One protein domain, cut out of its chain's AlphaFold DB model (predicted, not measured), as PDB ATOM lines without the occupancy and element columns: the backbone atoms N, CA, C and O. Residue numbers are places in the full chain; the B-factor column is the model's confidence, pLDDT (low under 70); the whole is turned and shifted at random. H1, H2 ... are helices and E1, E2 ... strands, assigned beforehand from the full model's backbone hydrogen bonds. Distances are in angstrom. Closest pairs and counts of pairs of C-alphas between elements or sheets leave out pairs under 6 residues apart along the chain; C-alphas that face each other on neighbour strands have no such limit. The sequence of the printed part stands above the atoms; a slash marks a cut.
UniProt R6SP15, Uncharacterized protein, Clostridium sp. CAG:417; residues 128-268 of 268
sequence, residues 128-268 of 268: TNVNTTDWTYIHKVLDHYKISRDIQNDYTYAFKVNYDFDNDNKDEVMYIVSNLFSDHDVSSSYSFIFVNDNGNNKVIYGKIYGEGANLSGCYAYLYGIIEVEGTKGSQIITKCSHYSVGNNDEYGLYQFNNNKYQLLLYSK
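Overview. This is residues 128 to 268 of the 268 residues of an uncharacterized protein of Clostridium sp. CAG:417 (UniProt R6SP15). Two four-stranded sheets, E1 to E4 and E5 to E8, stand partly face to face as a sandwich, and H1 covers the face of the first sheet turned away from the second. The sheets meet mainly where E5 passes over E2 and E3 and where E8 stands by E4; the short H2 only grazes the first sheet. The printed part has 141 residues, with two named helices and then eight named strands, H1 H2 E1 E2 E3 E4 E5 E6 E7 E8; the class is mostly strand. Both sheets are antiparallel, in the orders E1 E2 E3 E4 and E5 E6 E7 E8. The whole is compact, with a radius of gyration of the C-alphas of 15.0 A and spans of 46 by 36 by 24 A.

Arrangement. Begin with the sheet of E1, residues 157 to 163, E2, 172 to 178, E3, 189 to 197, and E4, 200 to 209. It is a meander, each strand the antiparallel neighbour of the one before, and it is strongly twisted. Look at N 159 and O 176, 2.9 A apart, between E1 and E2; at N 175 and O 194, 2.8 A, between E2 and E3; and at N 191 and O 207, 3.0 A, in the hairpin of E3 and E4; these pairs are within hydrogen-bond range. E4 bends by 72 degrees at residue 204. H1, residues 135 to 144, is on this sheet at a height of 8.7 A, in two layers, helix on one face of a sheet. It lies over E3 and only just over E4, with 3 C-alphas falling there, and runs only just across the strands, at 61 degrees to E3 on the local plane. The closest C-alphas of H1 and E3 are those of Tyr 137 and Asn 196, 7.3 A. H2, residues 149 to 152, only grazes the sheet with residues 151 to 152. It is close to H1 but not clearly touching, with the C-alphas of Leu 142 and Gln 152 closest at 6.9 A. Now find the second sheet, also a meander and strongly twisted: E5, residues 219 to 228, E6, 235 to 241, E7, 250 to 257, and E8, 260 to 267. Between E5 and E6 look at N 221 and O 239, 2.9 A; between E6 and E7 at N 238 and O 252, 2.9 A; between E7 and E8 at N 253 and O 265, 2.9 A; these too are within hydrogen-bond range. In the sandwich, two sheets face to face, the facing parts are 11.3 A centre to centre. The closest C-alphas of E3 and E5 are those of Ser 191 and Tyr 219, 6.0 A, and those of E4 and E8 are Ile 204 and Tyr 261, 5.6 A. H1 is apart from E5. In H1 every O i to N i+4 pair is within hydrogen-bond range; H2 is too short for such a pair.

Along the chain. Find C-alpha 135 at (53.173, -12.767, 339.730); from there H1 runs 13.8 A. E3 spans 25.6 A, E4 24.8 A, E5 26.4 A and E7 22.1 A. E5 begins at C-alpha 219, (63.434, 3.261, 342.643). E8 ends at C-alpha 267, (70.710, 11.477, 331.831).

Size, cuts and confidence. The C-alphas farthest apart, of Asp 185 and Gly 230, are 47.2 A from each other. The printed part has no cut and no long link. Mean pLDDT of the printed part is 91.4; residues 244 to 248, between E6 and E7, are under 70.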
ATOM      1  N   THR A 128      47.706   0.320 337.839       96.88
ATOM      2  CA  THR A 128      46.895  -0.542 338.707       96.88
ATOM      3  C   THR A 128      47.786  -1.509 339.470       96.88
ATOM      4  O   THR A 128      48.904  -1.789 339.041       96.88
ATOM      5  N   ASN A 129      47.322  -2.005 340.614       97.00
ATOM      6  CA  ASN A 129      48.057  -3.021 341.366       97.00
ATOM      7  C   ASN A 129      48.177  -4.310 340.546       97.00
ATOM      8  O   ASN A 129      47.269  -4.666 339.784       97.00
ATOM      9  N   VAL A 130      49.277  -5.032 340.743       96.62
ATOM     10  CA  VAL A 130      49.388  -6.398 340.224       96.62
ATOM     11  C   VAL A 130      48.423  -7.344 340.944       96.62
ATOM     12  O   VAL A 130      48.065  -7.135 342.104       96.62
ATOM     13  N   ASN A 131      47.989  -8.391 340.252       95.12
ATOM     14  CA  ASN A 131      47.129  -9.446 340.778       95.12
ATOM     15  C   ASN A 131      47.884 -10.789 340.877       95.12
ATOM     16  O   ASN A 131      49.056 -10.902 340.525       95.12
ATOM     17  N   THR A 132      47.201 -11.839 341.336       93.38
ATOM     18  CA  THR A 132      47.804 -13.169 341.525       93.38
ATOM     19  C   THR A 132      48.380 -13.775 340.239       93.38
ATOM     20  O   THR A 132      49.412 -14.435 340.292       93.38
ATOM     21  N   THR A 133      47.753 -13.562 339.077       93.69
ATOM     22  CA  THR A 133      48.254 -14.118 337.806       93.69
ATOM     23  C   THR A 133      49.511 -13.404 337.320       93.69
ATOM     24  O   THR A 133      50.416 -14.057 336.795       93.69
ATOM     25  N   ASP A 134      49.606 -12.094 337.561       96.44
ATOM     26  CA  ASP A 134      50.733 -11.249 337.154       96.44
ATOM     27  C   ASP A 134      52.062 -11.717 337.779       96.44
ATOM     28  O   ASP A 134      53.110 -11.712 337.124       96.44
ATOM     29  N   TRP A 135      52.011 -12.223 339.018       95.50
ATOM     30  CA  TRP A 135      53.173 -12.767 339.730       95.50
ATOM     31  C   TRP A 135      53.866 -13.907 338.987       95.50
ATOM     32  O   TRP A 135      55.080 -14.064 339.102       95.50
ATOM     33  N   THR A 136      53.150 -14.651 338.139       95.56
ATOM     34  CA  THR A 136      53.767 -15.676 337.283       95.56
ATOM     35  C   THR A 136      54.819 -15.072 336.347       95.56
ATOM     36  O   THR A 136      55.861 -15.683 336.108       95.56
ATOM     37  N   TYR A 137      54.572 -13.877 335.807       97.00
ATOM     38  CA  TYR A 137      55.498 -13.203 334.893       97.00
ATOM     39  C   TYR A 137      56.602 -12.462 335.641       97.00
ATOM     40  O   TYR A 137      57.753 -12.506 335.203       97.00
ATOM     41  N   ILE A 138      56.268 -11.852 336.780       97.38
ATOM     42  CA  ILE A 138      57.229 -11.181 337.663       97.38
ATOM     43  C   ILE A 138      58.258 -12.177 338.184       97.38
ATOM     44  O   ILE A 138      59.453 -11.975 337.982       97.38
ATOM     45  N   HIS A 139      57.818 -13.301 338.754       96.25
ATOM     46  CA  HIS A 139      58.729 -14.324 339.255       96.25
ATOM     47  C   HIS A 139      59.634 -14.881 338.158       96.25
ATOM     48  O   HIS A 139      60.819 -15.049 338.405       96.25
ATOM     49  N   LYS A 140      59.145 -15.065 336.921       96.38
ATOM     50  CA  LYS A 140      60.010 -15.468 335.795       96.38
ATOM     51  C   LYS A 140      61.170 -14.495 335.563       96.38
ATOM     52  O   LYS A 140      62.275 -14.943 335.265       96.38
ATOM     53  N   VAL A 141      60.935 -13.184 335.678       97.19
ATOM     54  CA  VAL A 141      62.007 -12.180 335.572       97.19
ATOM     55  C   VAL A 141      62.917 -12.249 336.795       97.19
ATOM     56  O   VAL A 141      64.124 -12.391 336.635       97.19
ATOM     57  N   LEU A 142      62.371 -12.215 338.010       96.25
ATOM     58  CA  LEU A 142      63.182 -12.212 339.232       96.25
ATOM     59  C   LEU A 142      64.034 -13.494 339.378       96.25
ATOM     60  O   LEU A 142      65.206 -13.414 339.749       96.25
ATOM     61  N   ASP A 143      63.493 -14.655 338.998       96.31
ATOM     62  CA  ASP A 143      64.199 -15.941 338.949       96.31
ATOM     63  C   ASP A 143      65.335 -15.923 337.915       96.31
ATOM     64  O   ASP A 143      66.434 -16.402 338.198       96.31
ATOM     65  N   HIS A 144      65.109 -15.338 336.729       95.88
ATOM     66  CA  HIS A 144      66.153 -15.179 335.706       95.88
ATOM     67  C   HIS A 144      67.356 -14.391 336.245       95.88
ATOM     68  O   HIS A 144      68.507 -14.717 335.949       95.88
ATOM     69  N   TYR A 145      67.084 -13.396 337.090       95.25
ATOM     70  CA  TYR A 145      68.082 -12.571 337.765       95.25
ATOM     71  C   TYR A 145      68.574 -13.148 339.105       95.25
ATOM     72  O   TYR A 145      69.372 -12.505 339.784       95.25
ATOM     73  N   LYS A 146      68.175 -14.381 339.453       94.12
ATOM     74  CA  LYS A 146      68.599 -15.119 340.658       94.12
ATOM     75  C   LYS A 146      68.264 -14.418 341.980       94.12
ATOM     76  O   LYS A 146      68.991 -14.573 342.958       94.12
ATOM     77  N   ILE A 147      67.167 -13.668 342.022       92.56
ATOM     78  CA  ILE A 147      66.663 -13.074 343.268       92.56
ATOM     79  C   ILE A 147      66.016 -14.185 344.093       92.56
ATOM     80  O   ILE A 147      65.243 -14.979 343.557       92.56
ATOM     81  N   SER A 148      66.338 -14.282 345.380       90.31
ATOM     82  CA  SER A 148      65.841 -15.359 346.238       90.31
ATOM     83  C   SER A 148      64.351 -15.196 346.567       90.31
ATOM     84  O   SER A 148      63.819 -14.089 346.596       90.31
ATOM     85  N   ARG A 149      63.640 -16.312 346.774       88.44
ATOM     86  CA  ARG A 149      62.168 -16.332 346.910       88.44
ATOM     87  C   ARG A 149      61.638 -15.558 348.115       88.44
ATOM     88  O   ARG A 149      60.551 -14.999 348.029       88.44
ATOM     89  N   ASP A 150      62.399 -15.537 349.199       85.38
ATOM     90  CA  ASP A 150      62.145 -14.726 350.388       85.38
ATOM     91  C   ASP A 150      62.128 -13.226 350.058       85.38
ATOM     92  O   ASP A 150      61.246 -12.518 350.526       85.38
ATOM     93  N   ILE A 151      63.004 -12.771 349.159       87.75
ATOM     94  CA  ILE A 151      63.102 -11.366 348.736       87.75
ATOM     95  C   ILE A 151      62.073 -11.025 347.653       87.75
ATOM     96  O   ILE A 151      61.553  -9.915 347.601       87.75
ATOM     97  N   GLN A 152      61.745 -11.974 346.770       89.69
ATOM     98  CA  GLN A 152      60.783 -11.734 345.685       89.69
ATOM     99  C   GLN A 152      59.401 -11.299 346.197       89.69
ATOM    100  O   GLN A 152      58.735 -10.511 345.530       89.69
ATOM    101  N   ASN A 153      58.977 -11.816 347.353       85.69
ATOM    102  CA  ASN A 153      57.679 -11.498 347.957       85.69
ATOM    103  C   ASN A 153      57.724 -10.288 348.895       85.69
ATOM    104  O   ASN A 153      56.672  -9.784 349.277       85.69
ATOM    105  N   ASP A 154      58.916  -9.820 349.247       88.62
ATOM    106  CA  ASP A 154      59.123  -8.635 350.067       88.62
ATOM    107  C   ASP A 154      59.200  -7.390 349.175       88.62
ATOM    108  O   ASP A 154      60.240  -6.765 349.040       88.62
ATOM    109  N   TYR A 155      58.128  -7.086 348.444       92.06
ATOM    110  CA  TYR A 155      58.073  -5.911 347.575       92.06
ATOM    111  C   TYR A 155      57.447  -4.726 348.312       92.06
ATOM    112  O   TYR A 155      56.455  -4.854 349.026       92.06
ATOM    113  N   THR A 156      57.970  -3.534 348.054       92.81
ATOM    114  CA  THR A 156      57.382  -2.267 348.513       92.81
ATOM    115  C   THR A 156      56.462  -1.666 347.461       92.81
ATOM    116  O   THR A 156      55.569  -0.877 347.768       92.81
ATOM    117  N   TYR A 157      56.665  -2.051 346.200       91.88
ATOM    118  CA  TYR A 157      55.925  -1.534 345.067       91.88
ATOM    119  C   TYR A 157      55.787  -2.595 343.980       91.88
ATOM    120  O   TYR A 157      56.780  -3.172 343.535       91.88
ATOM    121  N   ALA A 158      54.557  -2.832 343.531       96.19
ATOM    122  CA  ALA A 158      54.269  -3.747 342.435       96.19
ATOM    123  C   ALA A 158      53.012  -3.298 341.687       96.19
ATOM    124  O   ALA A 158      51.882  -3.473 342.151       96.19
ATOM    125  N   PHE A 159      53.215  -2.718 340.510       97.12
ATOM    126  CA  PHE A 159      52.134  -2.175 339.700       97.12
ATOM    127  C   PHE A 159      52.270  -2.576 338.243       97.12
ATOM    128  O   PHE A 159      53.342  -2.972 337.778       97.12
ATOM    129  N   LYS A 160      51.161  -2.437 337.520       97.81
ATOM    130  CA  LYS A 160      51.096  -2.651 336.087       97.81
ATOM    131  C   LYS A 160      50.432  -1.515 335.331       97.81
ATOM    132  O   LYS A 160      49.562  -0.816 335.858       97.81
ATOM    133  N   VAL A 161      50.823  -1.405 334.069       97.88
ATOM    134  CA  VAL A 161      50.259  -0.506 333.065       97.88
ATOM    135  C   VAL A 161      49.966  -1.325 331.813       97.88
ATOM    136  O   VAL A 161      50.865  -1.985 331.299       97.88
ATOM    137  N   ASN A 162      48.721  -1.281 331.337       96.81
ATOM    138  CA  ASN A 162      48.336  -1.885 330.060       96.81
ATOM    139  C   ASN A 162      48.360  -0.807 328.980       96.81
ATOM    140  O   ASN A 162      47.733   0.240 329.164       96.81
ATOM    141  N   TYR A 163      49.110  -1.043 327.908       95.31
ATOM    142  CA  TYR A 163      49.246  -0.114 326.791       95.31
ATOM    143  C   TYR A 163      49.871  -0.833 325.588       95.31
ATOM    144  O   TYR A 163      50.700  -1.717 325.776       95.31
ATOM    145  N   ASP A 164      49.509  -0.427 324.374       93.31
ATOM    146  CA  ASP A 164      50.134  -0.853 323.113       93.31
ATOM    147  C   ASP A 164      51.490  -0.146 322.913       93.31
ATOM    148  O   ASP A 164      51.592   0.933 322.317       93.31
ATOM    149  N   PHE A 165      52.549  -0.698 323.509       91.69
ATOM    150  CA  PHE A 165      53.876  -0.082 323.539       91.69
ATOM    151  C   PHE A 165      54.642  -0.246 322.226       91.69
ATOM    152  O   PHE A 165      55.516   0.587 321.939       91.69
ATOM    153  N   ASP A 166      54.385  -1.314 321.467       89.50
ATOM    154  CA  ASP A 166      55.041  -1.566 320.182       89.50
ATOM    155  C   ASP A 166      54.224  -1.141 318.947       89.50
ATOM    156  O   ASP A 166      54.760  -1.133 317.830       89.50
ATOM    157  N   ASN A 167      53.025  -0.601 319.179       87.38
ATOM    158  CA  ASN A 167      52.100  -0.043 318.200       87.38
ATOM    159  C   ASN A 167      51.577  -1.099 317.200       87.38
ATOM    160  O   ASN A 167      51.413  -0.795 316.009       87.38
ATOM    161  N   ASP A 168      51.321  -2.332 317.657       89.75
ATOM    162  CA  ASP A 168      50.716  -3.411 316.862       89.75
ATOM    163  C   ASP A 168      49.173  -3.492 316.978       89.75
ATOM    164  O   ASP A 168      48.533  -4.319 316.313       89.75
ATOM    165  N   ASN A 169      48.567  -2.556 317.720       90.94
ATOM    166  CA  ASN A 169      47.157  -2.490 318.121       90.94
ATOM    167  C   ASN A 169      46.714  -3.569 319.121       90.94
ATOM    168  O   ASN A 169      45.520  -3.889 319.184       90.94
ATOM    169  N   LYS A 170      47.634  -4.130 319.905       93.50
ATOM    170  CA  LYS A 170      47.321  -4.945 321.080       93.50
ATOM    171  C   LYS A 170      48.008  -4.350 322.295       93.50
ATOM    172  O   LYS A 170      49.125  -3.871 322.216       93.50
ATOM    173  N   ASP A 171      47.327  -4.388 323.432       94.81
ATOM    174  CA  ASP A 171      47.943  -3.932 324.671       94.81
ATOM    175  C   ASP A 171      48.922  -4.992 325.195       94.81
ATOM    176  O   ASP A 171      48.558  -6.164 325.354       94.81
ATOM    177  N   GLU A 172      50.128  -4.566 325.563       95.94
ATOM    178  CA  GLU A 172      51.014  -5.329 326.437       95.94
ATOM    179  C   GLU A 172      50.878  -4.877 327.894       95.94
ATOM    180  O   GLU A 172      50.338  -3.813 328.212       95.94
ATOM    181  N   VAL A 173      51.434  -5.683 328.802       97.88
ATOM    182  CA  VAL A 173      51.452  -5.374 330.233       97.88
ATOM    183  C   VAL A 173      52.862  -4.987 330.660       97.88
ATOM    184  O   VAL A 173      53.757  -5.828 330.715       97.88
ATOM    185  N   MET A 174      53.071  -3.721 331.004       98.38
ATOM    186  CA  MET A 174      54.272  -3.285 331.712       98.38
ATOM    187  C   MET A 174      54.121  -3.569 333.200       98.38
ATOM    188  O   MET A 174      53.130  -3.165 333.800       98.38
ATOM    189  N   TYR A 175      55.132  -4.183 333.801       98.38
ATOM    190  CA  TYR A 175      55.261  -4.373 335.237       98.38
ATOM    191  C   TYR A 175      56.378  -3.494 335.786       98.38
ATOM    192  O   TYR A 175      57.469  -3.431 335.213       98.38
ATOM    193  N   ILE A 176      56.100  -2.849 336.915       97.88
ATOM    194  CA  ILE A 176      57.039  -2.037 337.688       97.88
ATOM    195  C   ILE A 176      57.072  -2.646 339.085       97.88
ATOM    196  O   ILE A 176      56.068  -2.605 339.799       97.88
ATOM    197  N   VAL A 177      58.196  -3.259 339.450       97.25
ATOM    198  CA  VAL A 177      58.337  -4.015 340.701       97.25
ATOM    199  C   VAL A 177      59.642  -3.662 341.403       97.25
ATOM    200  O   VAL A 177      60.698  -3.567 340.774       97.25
ATOM    201  N   SER A 178      59.574  -3.447 342.712       95.50
ATOM    202  CA  SER A 178      60.714  -3.043 343.528       95.50
ATOM    203  C   SER A 178      60.500  -3.408 344.995       95.50
ATOM    204  O   SER A 178      59.370  -3.380 345.482       95.50
ATOM    205  N   ASN A 179      61.598  -3.678 345.703       93.81
ATOM    206  CA  ASN A 179      61.639  -3.725 347.170       93.81
ATOM    207  C   ASN A 179      62.488  -2.607 347.799       93.81
ATOM    208  O   ASN A 179      62.771  -2.616 348.996       93.81
ATOM    209  N   LEU A 180      62.933  -1.637 346.999       92.38
ATOM    210  CA  LEU A 180      63.583  -0.446 347.534       92.38
ATOM    211  C   LEU A 180      62.647   0.336 348.452       92.38
ATOM    212  O   LEU A 180      61.430   0.309 348.295       92.38
ATOM    213  N   PHE A 181      63.250   1.063 349.383       88.56
ATOM    214  CA  PHE A 181      62.580   1.781 350.463       88.56
ATOM    215  C   PHE A 181      61.803   0.866 351.415       88.56
ATOM    216  O   PHE A 181      60.857   1.316 352.057       88.56
ATOM    217  N   SER A 182      62.211  -0.405 351.512       86.56
ATOM    218  CA  SER A 182      61.750  -1.295 352.576       86.56
ATOM    219  C   SER A 182      62.140  -0.717 353.939       86.56
ATOM    220  O   SER A 182      63.227  -0.151 354.092       86.56
ATOM    221  N   ASP A 183      61.233  -0.832 354.907       83.12
ATOM    222  CA  ASP A 183      61.368  -0.315 356.272       83.12
ATOM    223  C   ASP A 183      62.178  -1.236 357.197       83.12
ATOM    224  O   ASP A 183      62.390  -0.919 358.369       83.12
ATOM    225  N   HIS A 184      62.660  -2.354 356.660       84.38
ATOM    226  CA  HIS A 184      63.493  -3.327 357.343       84.38
ATOM    227  C   HIS A 184      64.696  -3.732 356.481       84.38
ATOM    228  O   HIS A 184      64.798  -3.394 355.295       84.38
ATOM    229  N   ASP A 185      65.638  -4.439 357.102       81.81
ATOM    230  CA  ASP A 185      66.846  -4.903 356.433       81.81
ATOM    231  C   ASP A 185      66.530  -6.050 355.473       81.81
ATOM    232  O   ASP A 185      65.936  -7.063 355.847       81.81
ATOM    233  N   VAL A 186      66.988  -5.897 354.232       84.44
ATOM    234  CA  VAL A 186      66.866  -6.900 353.173       84.44
ATOM    235  C   VAL A 186      68.255  -7.313 352.706       84.44
ATOM    236  O   VAL A 186      69.139  -6.478 352.500       84.44
ATOM    237  N   SER A 187      68.452  -8.614 352.502       86.19
ATOM    238  CA  SER A 187      69.742  -9.172 352.071       86.19
ATOM    239  C   SER A 187      70.130  -8.754 350.646       86.19
ATOM    240  O   SER A 187      71.306  -8.765 350.284       86.19
ATOM    241  N   SER A 188      69.154  -8.344 349.829       90.75
ATOM    242  CA  SER A 188      69.373  -7.638 348.566       90.75
ATOM    243  C   SER A 188      68.169  -6.769 348.216       90.75
ATOM    244  O   SER A 188      67.042  -7.045 348.636       90.75
ATOM    245  N   SER A 189      68.399  -5.728 347.418       92.44
ATOM    246  CA  SER A 189      67.316  -4.907 346.873       92.44
ATOM    247  C   SER A 189      67.258  -4.976 345.354       92.44
ATOM    248  O   SER A 189      68.256  -5.246 344.692       92.44
ATOM    249  N   TYR A 190      66.098  -4.709 344.773       94.75
ATOM    250  CA  TYR A 190      65.872  -4.757 343.344       94.75
ATOM    251  C   TYR A 190      64.871  -3.701 342.885       94.75
ATOM    252  O   TYR A 190      63.981  -3.288 343.627       94.75
ATOM    253  N   SER A 191      65.006  -3.302 341.622       95.88
ATOM    254  CA  SER A 191      64.021  -2.498 340.906       95.88
ATOM    255  C   SER A 191      64.009  -2.900 339.434       95.88
ATOM    256  O   SER A 191      65.055  -2.944 338.778       95.88
ATOM    257  N   PHE A 192      62.824  -3.231 338.924       97.62
ATOM    258  CA  PHE A 192      62.613  -3.687 337.558       97.62
ATOM    259  C   PHE A 192      61.427  -2.984 336.909       97.62
ATOM    260  O   PHE A 192      60.362  -2.837 337.507       97.62
ATOM    261  N   ILE A 193      61.611  -2.642 335.636       98.31
ATOM    262  CA  ILE A 193      60.559  -2.269 334.697       98.31
ATOM    263  C   ILE A 193      60.701  -3.193 333.493       98.31
ATOM    264  O   ILE A 193      61.752  -3.230 332.846       98.31
ATOM    265  N   PHE A 194      59.659  -3.947 333.171       98.06
ATOM    266  CA  PHE A 194      59.658  -4.828 332.007       98.06
ATOM    267  C   PHE A 194      58.262  -4.933 331.407       98.06
ATOM    268  O   PHE A 194      57.269  -4.717 332.091       98.06
ATOM    269  N   VAL A 195      58.192  -5.273 330.125       97.62
ATOM    270  CA  VAL A 195      56.935  -5.482 329.403       97.62
ATOM    271  C   VAL A 195      56.759  -6.966 329.128       97.62
ATOM    272  O   VAL A 195      57.687  -7.629 328.665       97.62
ATOM    273  N   ASN A 196      55.579  -7.489 329.430       97.38
ATOM    274  CA  ASN A 196      55.147  -8.812 329.028       97.38
ATOM    275  C   ASN A 196      54.232  -8.706 327.814       97.38
ATOM    276  O   ASN A 196      53.158  -8.114 327.881       97.38
ATOM    277  N   ASP A 197      54.663  -9.348 326.742       95.25
ATOM    278  CA  ASP A 197      53.908  -9.507 325.511       95.25
ATOM    279  C   ASP A 197      53.661 -11.003 325.322       95.25
ATOM    280  O   ASP A 197      54.579 -11.762 324.997       95.25
ATOM    281  N   ASN A 198      52.441 -11.446 325.631       91.00
ATOM    282  CA  ASN A 198      52.009 -12.837 325.470       91.00
ATOM    283  C   ASN A 198      52.971 -13.864 326.103       91.00
ATOM    284  O   ASN A 198      53.273 -14.913 325.534       91.00
ATOM    285  N   GLY A 199      53.478 -13.564 327.304       92.06
ATOM    286  CA  GLY A 199      54.417 -14.434 328.016       92.06
ATOM    287  C   GLY A 199      55.897 -14.195 327.704       92.06
ATOM    288  O   GLY A 199      56.740 -14.748 328.413       92.06
ATOM    289  N   ASN A 200      56.220 -13.357 326.719       94.44
ATOM    290  CA  ASN A 200      57.582 -12.933 326.426       94.44
ATOM    291  C   ASN A 200      57.934 -11.672 327.231       94.44
ATOM    292  O   ASN A 200      57.384 -10.596 327.001       94.44
ATOM    293  N   ASN A 201      58.853 -11.815 328.188       96.50
ATOM    294  CA  ASN A 201      59.294 -10.723 329.053       96.50
ATOM    295  C   ASN A 201      60.445  -9.941 328.402       96.50
ATOM    296  O   ASN A 201      61.527 -10.481 328.172       96.50
ATOM    297  N   LYS A 202      60.231  -8.646 328.171       96.12
ATOM    298  CA  LYS A 202      61.188  -7.701 327.587       96.12
ATOM    299  C   LYS A 202      61.571  -6.663 328.651       96.12
ATOM    300  O   LYS A 202      60.787  -5.770 328.966       96.12
ATOM    301  N   VAL A 203      62.768  -6.782 329.228       96.94
ATOM    302  CA  VAL A 203      63.253  -5.866 330.281       96.94
ATOM    303  C   VAL A 203      63.597  -4.493 329.695       96.94
ATOM    304  O   VAL A 203      64.296  -4.408 328.687       96.94
ATOM    305  N   ILE A 204      63.116  -3.428 330.341       97.00
ATOM    306  CA  ILE A 204      63.438  -2.022 330.035       97.00
ATOM    307  C   ILE A 204      64.513  -1.530 331.002       97.00
ATOM    308  O   ILE A 204      65.551  -1.011 330.592       97.00
ATOM    309  N   TYR A 205      64.267  -1.743 332.291       96.31
ATOM    310  CA  TYR A 205      65.166  -1.413 333.382       96.31
ATOM    311  C   TYR A 205      65.229  -2.596 334.344       96.31
ATOM    312  O   TYR A 205      64.209  -3.205 334.657       96.31
ATOM    313  N   GLY A 206      66.422  -2.918 334.826       95.00
ATOM    314  CA  GLY A 206      66.604  -3.962 335.822       95.00
ATOM    315  C   GLY A 206      67.899  -3.747 336.572       95.00
ATOM    316  O   GLY A 206      68.970  -3.718 335.963       95.00
ATOM    317  N   LYS A 207      67.804  -3.585 337.889       94.56
ATOM    318  CA  LYS A 207      68.973  -3.439 338.749       94.56
ATOM    319  C   LYS A 207      68.772  -4.181 340.057       94.56
ATOM    320  O   LYS A 207      67.700  -4.134 340.653       94.56
ATOM    321  N   ILE A 208      69.837  -4.856 340.469       94.12
ATOM    322  CA  ILE A 208      69.951  -5.559 341.742       94.12
ATOM    323  C   ILE A 208      71.035  -4.847 342.536       94.12
ATOM    324  O   ILE A 208      72.062  -4.439 341.986       94.12
ATOM    325  N   TYR A 209      70.792  -4.709 343.822       90.88
ATOM    326  CA  TYR A 209      71.659  -4.060 344.772       90.88
ATOM    327  C   TYR A 209      72.011  -5.031 345.889       90.88
ATOM    328  O   TYR A 209      71.202  -5.879 346.264       90.88
ATOM    329  N   GLY A 210      73.224  -4.888 346.416       86.06
ATOM    330  CA  GLY A 210      73.633  -5.615 347.610       86.06
ATOM    331  C   GLY A 210      72.903  -5.135 348.865       86.06
ATOM    332  O   GLY A 210      72.091  -4.209 348.828       86.06
ATOM    333  N   GLU A 211      73.240  -5.776 349.974       85.06
ATOM    334  CA  GLU A 211      72.772  -5.440 351.316       85.06
ATOM    335  C   GLU A 211      72.971  -3.947 351.652       85.06
ATOM    336  O   GLU A 211      73.956  -3.324 351.244       85.06
ATOM    337  N   GLY A 212      72.009  -3.354 352.369       79.50
ATOM    338  CA  GLY A 212      72.038  -1.944 352.799       79.50
ATOM    339  C   GLY A 212      71.703  -0.910 351.713       79.50
ATOM    340  O   GLY A 212      71.726   0.297 351.961       79.50
ATOM    341  N   ALA A 213      71.381  -1.351 350.495       84.06
ATOM    342  CA  ALA A 213      71.010  -0.457 349.402       84.06
ATOM    343  C   ALA A 213      69.509  -0.135 349.332       84.06
ATOM    344  O   ALA A 213      69.105   0.648 348.474       84.06
ATOM    345  N   ASN A 214      68.683  -0.681 350.227       79.31
ATOM    346  CA  ASN A 214      67.241  -0.425 350.285       79.31
ATOM    347  C   ASN A 214      66.909   1.075 350.338       79.31
ATOM    348  O   ASN A 214      65.970   1.505 349.679       79.31
ATOM    349  N   LEU A 215      67.707   1.887 351.039       79.25
ATOM    350  CA  LEU A 215      67.475   3.335 351.175       79.25
ATOM    351  C   LEU A 215      68.267   4.208 350.186       79.25
ATOM    352  O   LEU A 215      68.029   5.411 350.089       79.25
ATOM    353  N   SER A 216      69.216   3.638 349.444       83.81
ATOM    354  CA  SER A 216      70.084   4.392 348.520       83.81
ATOM    355  C   SER A 216      69.925   3.985 347.054       83.81
ATOM    356  O   SER A 216      70.344   4.725 346.159       83.81
ATOM    357  N   GLY A 217      69.307   2.835 346.792       87.56
ATOM    358  CA  GLY A 217      69.066   2.307 345.460       87.56
ATOM    359  C   GLY A 217      68.082   3.143 344.645       87.56
ATOM    360  O   GLY A 217      67.440   4.067 345.141       87.56
ATOM    361  N   CYS A 218      68.015   2.820 343.355       90.00
ATOM    362  CA  CYS A 218      67.181   3.508 342.380       90.00
ATOM    363  C   CYS A 218      65.795   2.895 342.347       90.00
ATOM    364  O   CYS A 218      65.613   1.801 341.807       90.00
ATOM    365  N   TYR A 219      64.816   3.615 342.866       91.19
ATOM    366  CA  TYR A 219      63.434   3.261 342.643       91.19
ATOM    367  C   TYR A 219      63.031   3.719 341.235       91.19
ATOM    368  O   TYR A 219      62.760   4.900 341.006       91.19
ATOM    369  N   ALA A 220      63.076   2.795 340.273       94.06
ATOM    370  CA  ALA A 220      62.714   3.070 338.891       94.06
ATOM    371  C   ALA A 220      61.198   2.967 338.687       94.06
ATOM    372  O   ALA A 220      60.578   1.972 339.062       94.06
ATOM    373  N   TYR A 221      60.613   3.965 338.029       93.94
ATOM    374  CA  TYR A 221      59.198   3.974 337.666       93.94
ATOM    375  C   TYR A 221      58.959   4.546 336.263       93.94
ATOM    376  O   TYR A 221      59.817   5.213 335.671       93.94
ATOM    377  N   LEU A 222      57.780   4.247 335.709       96.44
ATOM    378  CA  LEU A 222      57.314   4.817 334.449       96.44
ATOM    379  C   LEU A 222      56.947   6.284 334.663       96.44
ATOM    380  O   LEU A 222      55.996   6.592 335.374       96.44
ATOM    381  N   TYR A 223      57.679   7.174 334.006       96.25
ATOM    382  CA  TYR A 223      57.455   8.610 334.100       96.25
ATOM    383  C   TYR A 223      56.485   9.115 333.026       96.25
ATOM    384  O   TYR A 223      55.646   9.977 333.271       96.25
ATOM    385  N   GLY A 224      56.606   8.595 331.802       96.56
ATOM    386  CA  GLY A 224      55.815   9.072 330.675       96.56
ATOM    387  C   GLY A 224      55.863   8.143 329.473       96.56
ATOM    388  O   GLY A 224      56.879   7.499 329.214       96.56
ATOM    389  N   ILE A 225      54.777   8.129 328.702       97.44
ATOM    390  CA  ILE A 225      54.728   7.514 327.375       97.44
ATOM    391  C   ILE A 225      54.502   8.634 326.363       97.44
ATOM    392  O   ILE A 225      53.574   9.438 326.498       97.44
ATOM    393  N   ILE A 226      55.365   8.717 325.355       97.31
ATOM    394  CA  ILE A 226      55.247   9.711 324.289       97.31
ATOM    395  C   ILE A 226      55.345   9.059 322.916       97.31
ATOM    396  O   ILE A 226      56.033   8.065 322.726       97.31
ATOM    397  N   GLU A 227      54.723   9.681 321.928       95.94
ATOM    398  CA  GLU A 227      54.915   9.367 320.518       95.94
ATOM    399  C   GLU A 227      55.442  10.600 319.802       95.94
ATOM    400  O   GLU A 227      54.808  11.662 319.831       95.94
ATOM    401  N   VAL A 228      56.597  10.458 319.157       96.12
ATOM    402  CA  VAL A 228      57.212  11.517 318.357       96.12
ATOM    403  C   VAL A 228      57.041  11.207 316.878       96.12
ATOM    404  O   VAL A 228      57.400  10.139 316.393       96.12
ATOM    405  N   GLU A 229      56.517  12.167 316.127       94.56
ATOM    406  CA  GLU A 229      56.384  12.046 314.681       94.56
ATOM    407  C   GLU A 229      57.737  11.738 314.013       94.56
ATOM    408  O   GLU A 229      58.750  12.404 314.240       94.56
ATOM    409  N   GLY A 230      57.746  10.712 313.161       89.75
ATOM    410  CA  GLY A 230      58.948  10.245 312.469       89.75
ATOM    411  C   GLY A 230      59.751   9.173 313.218       89.75
ATOM    412  O   GLY A 230      60.719   8.659 312.649       89.75
ATOM    413  N   THR A 231      59.358   8.793 314.439       91.06
ATOM    414  CA  THR A 231      59.867   7.596 315.126       91.06
ATOM    415  C   THR A 231      58.950   6.388 314.882       91.06
ATOM    416  O   THR A 231      57.858   6.519 314.327       91.06
ATOM    417  N   LYS A 232      59.425   5.177 315.211       83.25
ATOM    418  CA  LYS A 232      58.632   3.942 315.131       83.25
ATOM    419  C   LYS A 232      58.191   3.534 316.536       83.25
ATOM    420  O   LYS A 232      59.046   3.240 317.364       83.25
ATOM    421  N   GLY A 233      56.889   3.515 316.787       84.31
ATOM    422  CA  GLY A 233      56.335   3.122 318.081       84.31
ATOM    423  C   GLY A 233      56.498   4.175 319.175       84.31
ATOM    424  O   GLY A 233      57.036   5.267 318.953       84.31
ATOM    425  N   SER A 234      56.034   3.820 320.367       94.06
ATOM    426  CA  SER A 234      56.067   4.681 321.544       94.06
ATOM    427  C   SER A 234      57.479   4.792 322.140       94.06
ATOM    428  O   SER A 234      58.323   3.899 322.024       94.06
ATOM    429  N   GLN A 235      57.775   5.937 322.749       96.94
ATOM    430  CA  GLN A 235      58.961   6.153 323.566       96.94
ATOM    431  C   GLN A 235      58.552   6.166 325.033       96.94
ATOM    432  O   GLN A 235      57.596   6.839 325.423       96.94
ATOM    433  N   ILE A 236      59.308   5.432 325.837       97.56
ATOM    434  CA  ILE A 236      59.070   5.262 327.264       97.56
ATOM    435  C   ILE A 236      60.102   6.095 328.009       97.56
ATOM    436  O   ILE A 236      61.304   5.933 327.798       97.56
ATOM    437  N   ILE A 237      59.623   6.982 328.871       97.88
ATOM    438  CA  ILE A 237      60.447   7.758 329.788       97.88
ATOM    439  C   ILE A 237      60.364   7.072 331.143       97.88
ATOM    440  O   ILE A 237      59.274   6.904 331.689       97.88
ATOM    441  N   THR A 238      61.507   6.681 331.689       96.75
ATOM    442  CA  THR A 238      61.609   6.176 333.058       96.75
ATOM    443  C   THR A 238      62.344   7.189 333.911       96.75
ATOM    444  O   THR A 238      63.288   7.828 333.432       96.75
ATOM    445  N   LYS A 239      61.965   7.279 335.179       94.00
ATOM    446  CA  LYS A 239      62.711   8.031 336.179       94.00
ATOM    447  C   LYS A 239      63.166   7.105 337.294       94.00
ATOM    448  O   LYS A 239      62.485   6.149 337.651       94.00
ATOM    449  N   CYS A 240      64.341   7.414 337.805       91.31
ATOM    450  CA  CYS A 240      64.947   6.831 338.972       91.31
ATOM    451  C   CYS A 240      64.866   7.817 340.135       91.31
ATOM    452  O   CYS A 240      65.436   8.902 340.038       91.31
ATOM    453  N   SER A 241      64.200   7.441 341.225       85.56
ATOM    454  CA  SER A 241      64.186   8.235 342.456       85.56
ATOM    455  C   SER A 241      65.029   7.596 343.551       85.56
ATOM    456  O   SER A 241      65.068   6.375 343.698       85.56
ATOM    457  N   HIS A 242      65.675   8.444 344.351       84.62
ATOM    458  CA  HIS A 242      66.508   8.056 345.486       84.62
ATOM    459  C   HIS A 242      66.034   8.761 346.766       84.62
ATOM    460  O   HIS A 242      65.724   9.948 346.732       84.62
ATOM    461  N   TYR A 243      66.018   8.061 347.907       72.56
ATOM    462  CA  TYR A 243      65.470   8.591 349.167       72.56
ATOM    463  C   TYR A 243      66.286   9.752 349.766       72.56
ATOM    464  O   TYR A 243      65.715  10.681 350.326       72.56
ATOM    465  N   SER A 244      67.624   9.712 349.672       58.34
ATOM    466  CA  SER A 244      68.503  10.598 350.466       58.34
ATOM    467  C   SER A 244      69.643  11.270 349.690       58.34
ATOM    468  O   SER A 244      70.466  11.966 350.290       58.34
ATOM    469  N   VAL A 245      69.743  11.079 348.375       53.94
ATOM    470  CA  VAL A 245      70.861  11.618 347.589       53.94
ATOM    471  C   VAL A 245      70.341  12.786 346.763       53.94
ATOM    472  O   VAL A 245      69.600  12.581 345.806       53.94
ATOM    473  N   GLY A 246      70.671  14.012 347.184       52.31
ATOM    474  CA  GLY A 246      70.172  15.244 346.570       52.31
ATOM    475  C   GLY A 246      70.257  15.216 345.043       52.31
ATOM    476  O   GLY A 246      71.318  14.922 344.508       52.31
ATOM    477  N   ASN A 247      69.135  15.497 344.372       54.59
ATOM    478  CA  ASN A 247      68.988  15.680 342.920       54.59
ATOM    479  C   ASN A 247      69.829  14.750 342.021       54.59
ATOM    480  O   ASN A 247      70.348  15.197 341.004       54.59
ATOM    481  N   ASN A 248      69.941  13.466 342.365       69.44
ATOM    482  CA  ASN A 248      70.550  12.449 341.502       69.44
ATOM    483  C   ASN A 248      69.482  11.678 340.714       69.44
ATOM    484  O   ASN A 248      69.625  10.474 340.513       69.44
ATOM    485  N   ASP A 249      68.389  12.343 340.339       83.38
ATOM    486  CA  ASP A 249      67.346  11.703 339.546       83.38
ATOM    487  C   ASP A 249      67.930  11.289 338.191       83.38
ATOM    488  O   ASP A 249      68.511  12.096 337.466       83.38
ATOM    489  N   GLU A 250      67.775  10.015 337.852       90.94
ATOM    490  CA  GLU A 250      68.271   9.455 336.595       90.94
ATOM    491  C   GLU A 250      67.091   9.272 335.639       90.94
ATOM    492  O   GLU A 250      66.037   8.755 336.016       90.94
ATOM    493  N   TYR A 251      67.263   9.679 334.386       94.50
ATOM    494  CA  TYR A 251      66.216   9.656 333.372       94.50
ATOM    495  C   TYR A 251      66.640   8.775 332.205       94.50
ATOM    496  O   TYR A 251      67.700   8.980 331.610       94.50
ATOM    497  N   GLY A 252      65.788   7.822 331.846       96.69
ATOM    498  CA  GLY A 252      65.986   6.955 330.692       96.69
ATOM    499  C   GLY A 252      64.922   7.202 329.631       96.69
ATOM    500  O   GLY A 252      63.743   7.325 329.951       96.69
ATOM    501  N   LEU A 253      65.336   7.256 328.366       97.81
ATOM    502  CA  LEU A 253      64.441   7.264 327.211       97.81
ATOM    503  C   LEU A 253      64.630   5.966 326.431       97.81
ATOM    504  O   LEU A 253      65.729   5.696 325.947       97.81
ATOM    505  N   TYR A 254      63.564   5.193 326.269       97.38
ATOM    506  CA  TYR A 254      63.592   3.880 325.631       97.38
ATOM    507  C   TYR A 254      62.638   3.809 324.443       97.38
ATOM    508  O   TYR A 254      61.637   4.520 324.391       97.38
ATOM    509  N   GLN A 255      62.928   2.918 323.500       94.94
ATOM    510  CA  GLN A 255      62.054   2.606 322.368       94.94
ATOM    511  C   GLN A 255      62.133   1.120 322.032       94.94
ATOM    512  O   GLN A 255      63.213   0.525 322.086       94.94
ATOM    513  N   PHE A 256      61.003   0.522 321.659       93.19
ATOM    514  CA  PHE A 256      60.982  -0.851 321.173       93.19
ATOM    515  C   PHE A 256      61.559  -0.935 319.757       93.19
ATOM    516  O   PHE A 256      61.099  -0.267 318.831       93.19
ATOM    517  N   ASN A 257      62.604  -1.740 319.583       89.81
ATOM    518  CA  ASN A 257      63.247  -1.959 318.296       89.81
ATOM    519  C   ASN A 257      63.976  -3.308 318.278       89.81
ATOM    520  O   ASN A 257      64.701  -3.651 319.216       89.81
ATOM    521  N   ASN A 258      63.848  -4.055 317.179       87.75
ATOM    522  CA  ASN A 258      64.428  -5.393 317.015       87.75
ATOM    523  C   ASN A 258      64.058  -6.347 318.168       87.75
ATOM    524  O   ASN A 258      64.930  -6.983 318.760       87.75
ATOM    525  N   ASN A 259      62.764  -6.421 318.490       88.06
ATOM    526  CA  ASN A 259      62.200  -7.305 319.516       88.06
ATOM    527  C   ASN A 259      62.697  -7.056 320.959       88.06
ATOM    528  O   ASN A 259      62.624  -7.943 321.808       88.06
ATOM    529  N   LYS A 260      63.215  -5.858 321.258       92.69
ATOM    530  CA  LYS A 260      63.627  -5.455 322.610       92.69
ATOM    531  C   LYS A 260      63.488  -3.951 322.815       92.69
ATOM    532  O   LYS A 260      63.522  -3.190 321.851       92.69
ATOM    533  N   TYR A 261      63.414  -3.512 324.066       94.75
ATOM    534  CA  TYR A 261      63.535  -2.093 324.390       94.75
ATOM    535  C   TYR A 261      65.004  -1.679 324.379       94.75
ATOM    536  O   TYR A 261      65.859  -2.316 324.991       94.75
ATOM    537  N   GLN A 262      65.303  -0.624 323.630       94.94
ATOM    538  CA  GLN A 262      66.638  -0.061 323.497       94.94
ATOM    539  C   GLN A 262      66.680   1.278 324.219       94.94
ATOM    540  O   GLN A 262      65.822   2.129 323.991       94.94
ATOM    541  N   LEU A 263      67.691   1.460 325.067       96.50
ATOM    542  CA  LEU A 263      68.011   2.752 325.659       96.50
ATOM    543  C   LEU A 263      68.500   3.692 324.552       96.50
ATOM    544  O   LEU A 263      69.519   3.430 323.912       96.50
ATOM    545  N   LEU A 264      67.759   4.769 324.317       96.00
ATOM    546  CA  LEU A 264      68.092   5.810 323.349       96.00
ATOM    547  C   LEU A 264      68.970   6.888 323.977       96.00
ATOM    548  O   LEU A 264      69.961   7.304 323.383       96.00
ATOM    549  N   LEU A 265      68.582   7.351 325.167       96.69
ATOM    550  CA  LEU A 265      69.285   8.374 325.932       96.69
ATOM    551  C   LEU A 265      69.204   8.060 327.417       96.69
ATOM    552  O   LEU A 265      68.202   7.534 327.898       96.69
ATOM    553  N   TYR A 266      70.251   8.461 328.124       94.25
ATOM    554  CA  TYR A 266      70.333   8.419 329.571       94.25
ATOM    555  C   TYR A 266      70.861   9.759 330.073       94.25
ATOM    556  O   TYR A 266      71.791  10.316 329.485       94.25
ATOM    557  N   SER A 267      70.260  10.274 331.138       90.88
ATOM    558  CA  SER A 267      70.710  11.477 331.831       90.88
ATOM    559  C   SER A 267      70.746  11.225 333.325       90.88
ATOM    560  O   SER A 267      69.905  10.502 333.850       90.88
ATOM    561  N   LYS A 268      71.711  11.852 333.984       85.19
ATOM    562  CA  LYS A 268      71.882  11.901 335.430       85.19
ATOM    563  C   LYS A 268      72.051  13.358 335.842       85.19
ATOM    564  O   LYS A 268      72.481  14.139 334.958       85.19
TER     565      LYS A 268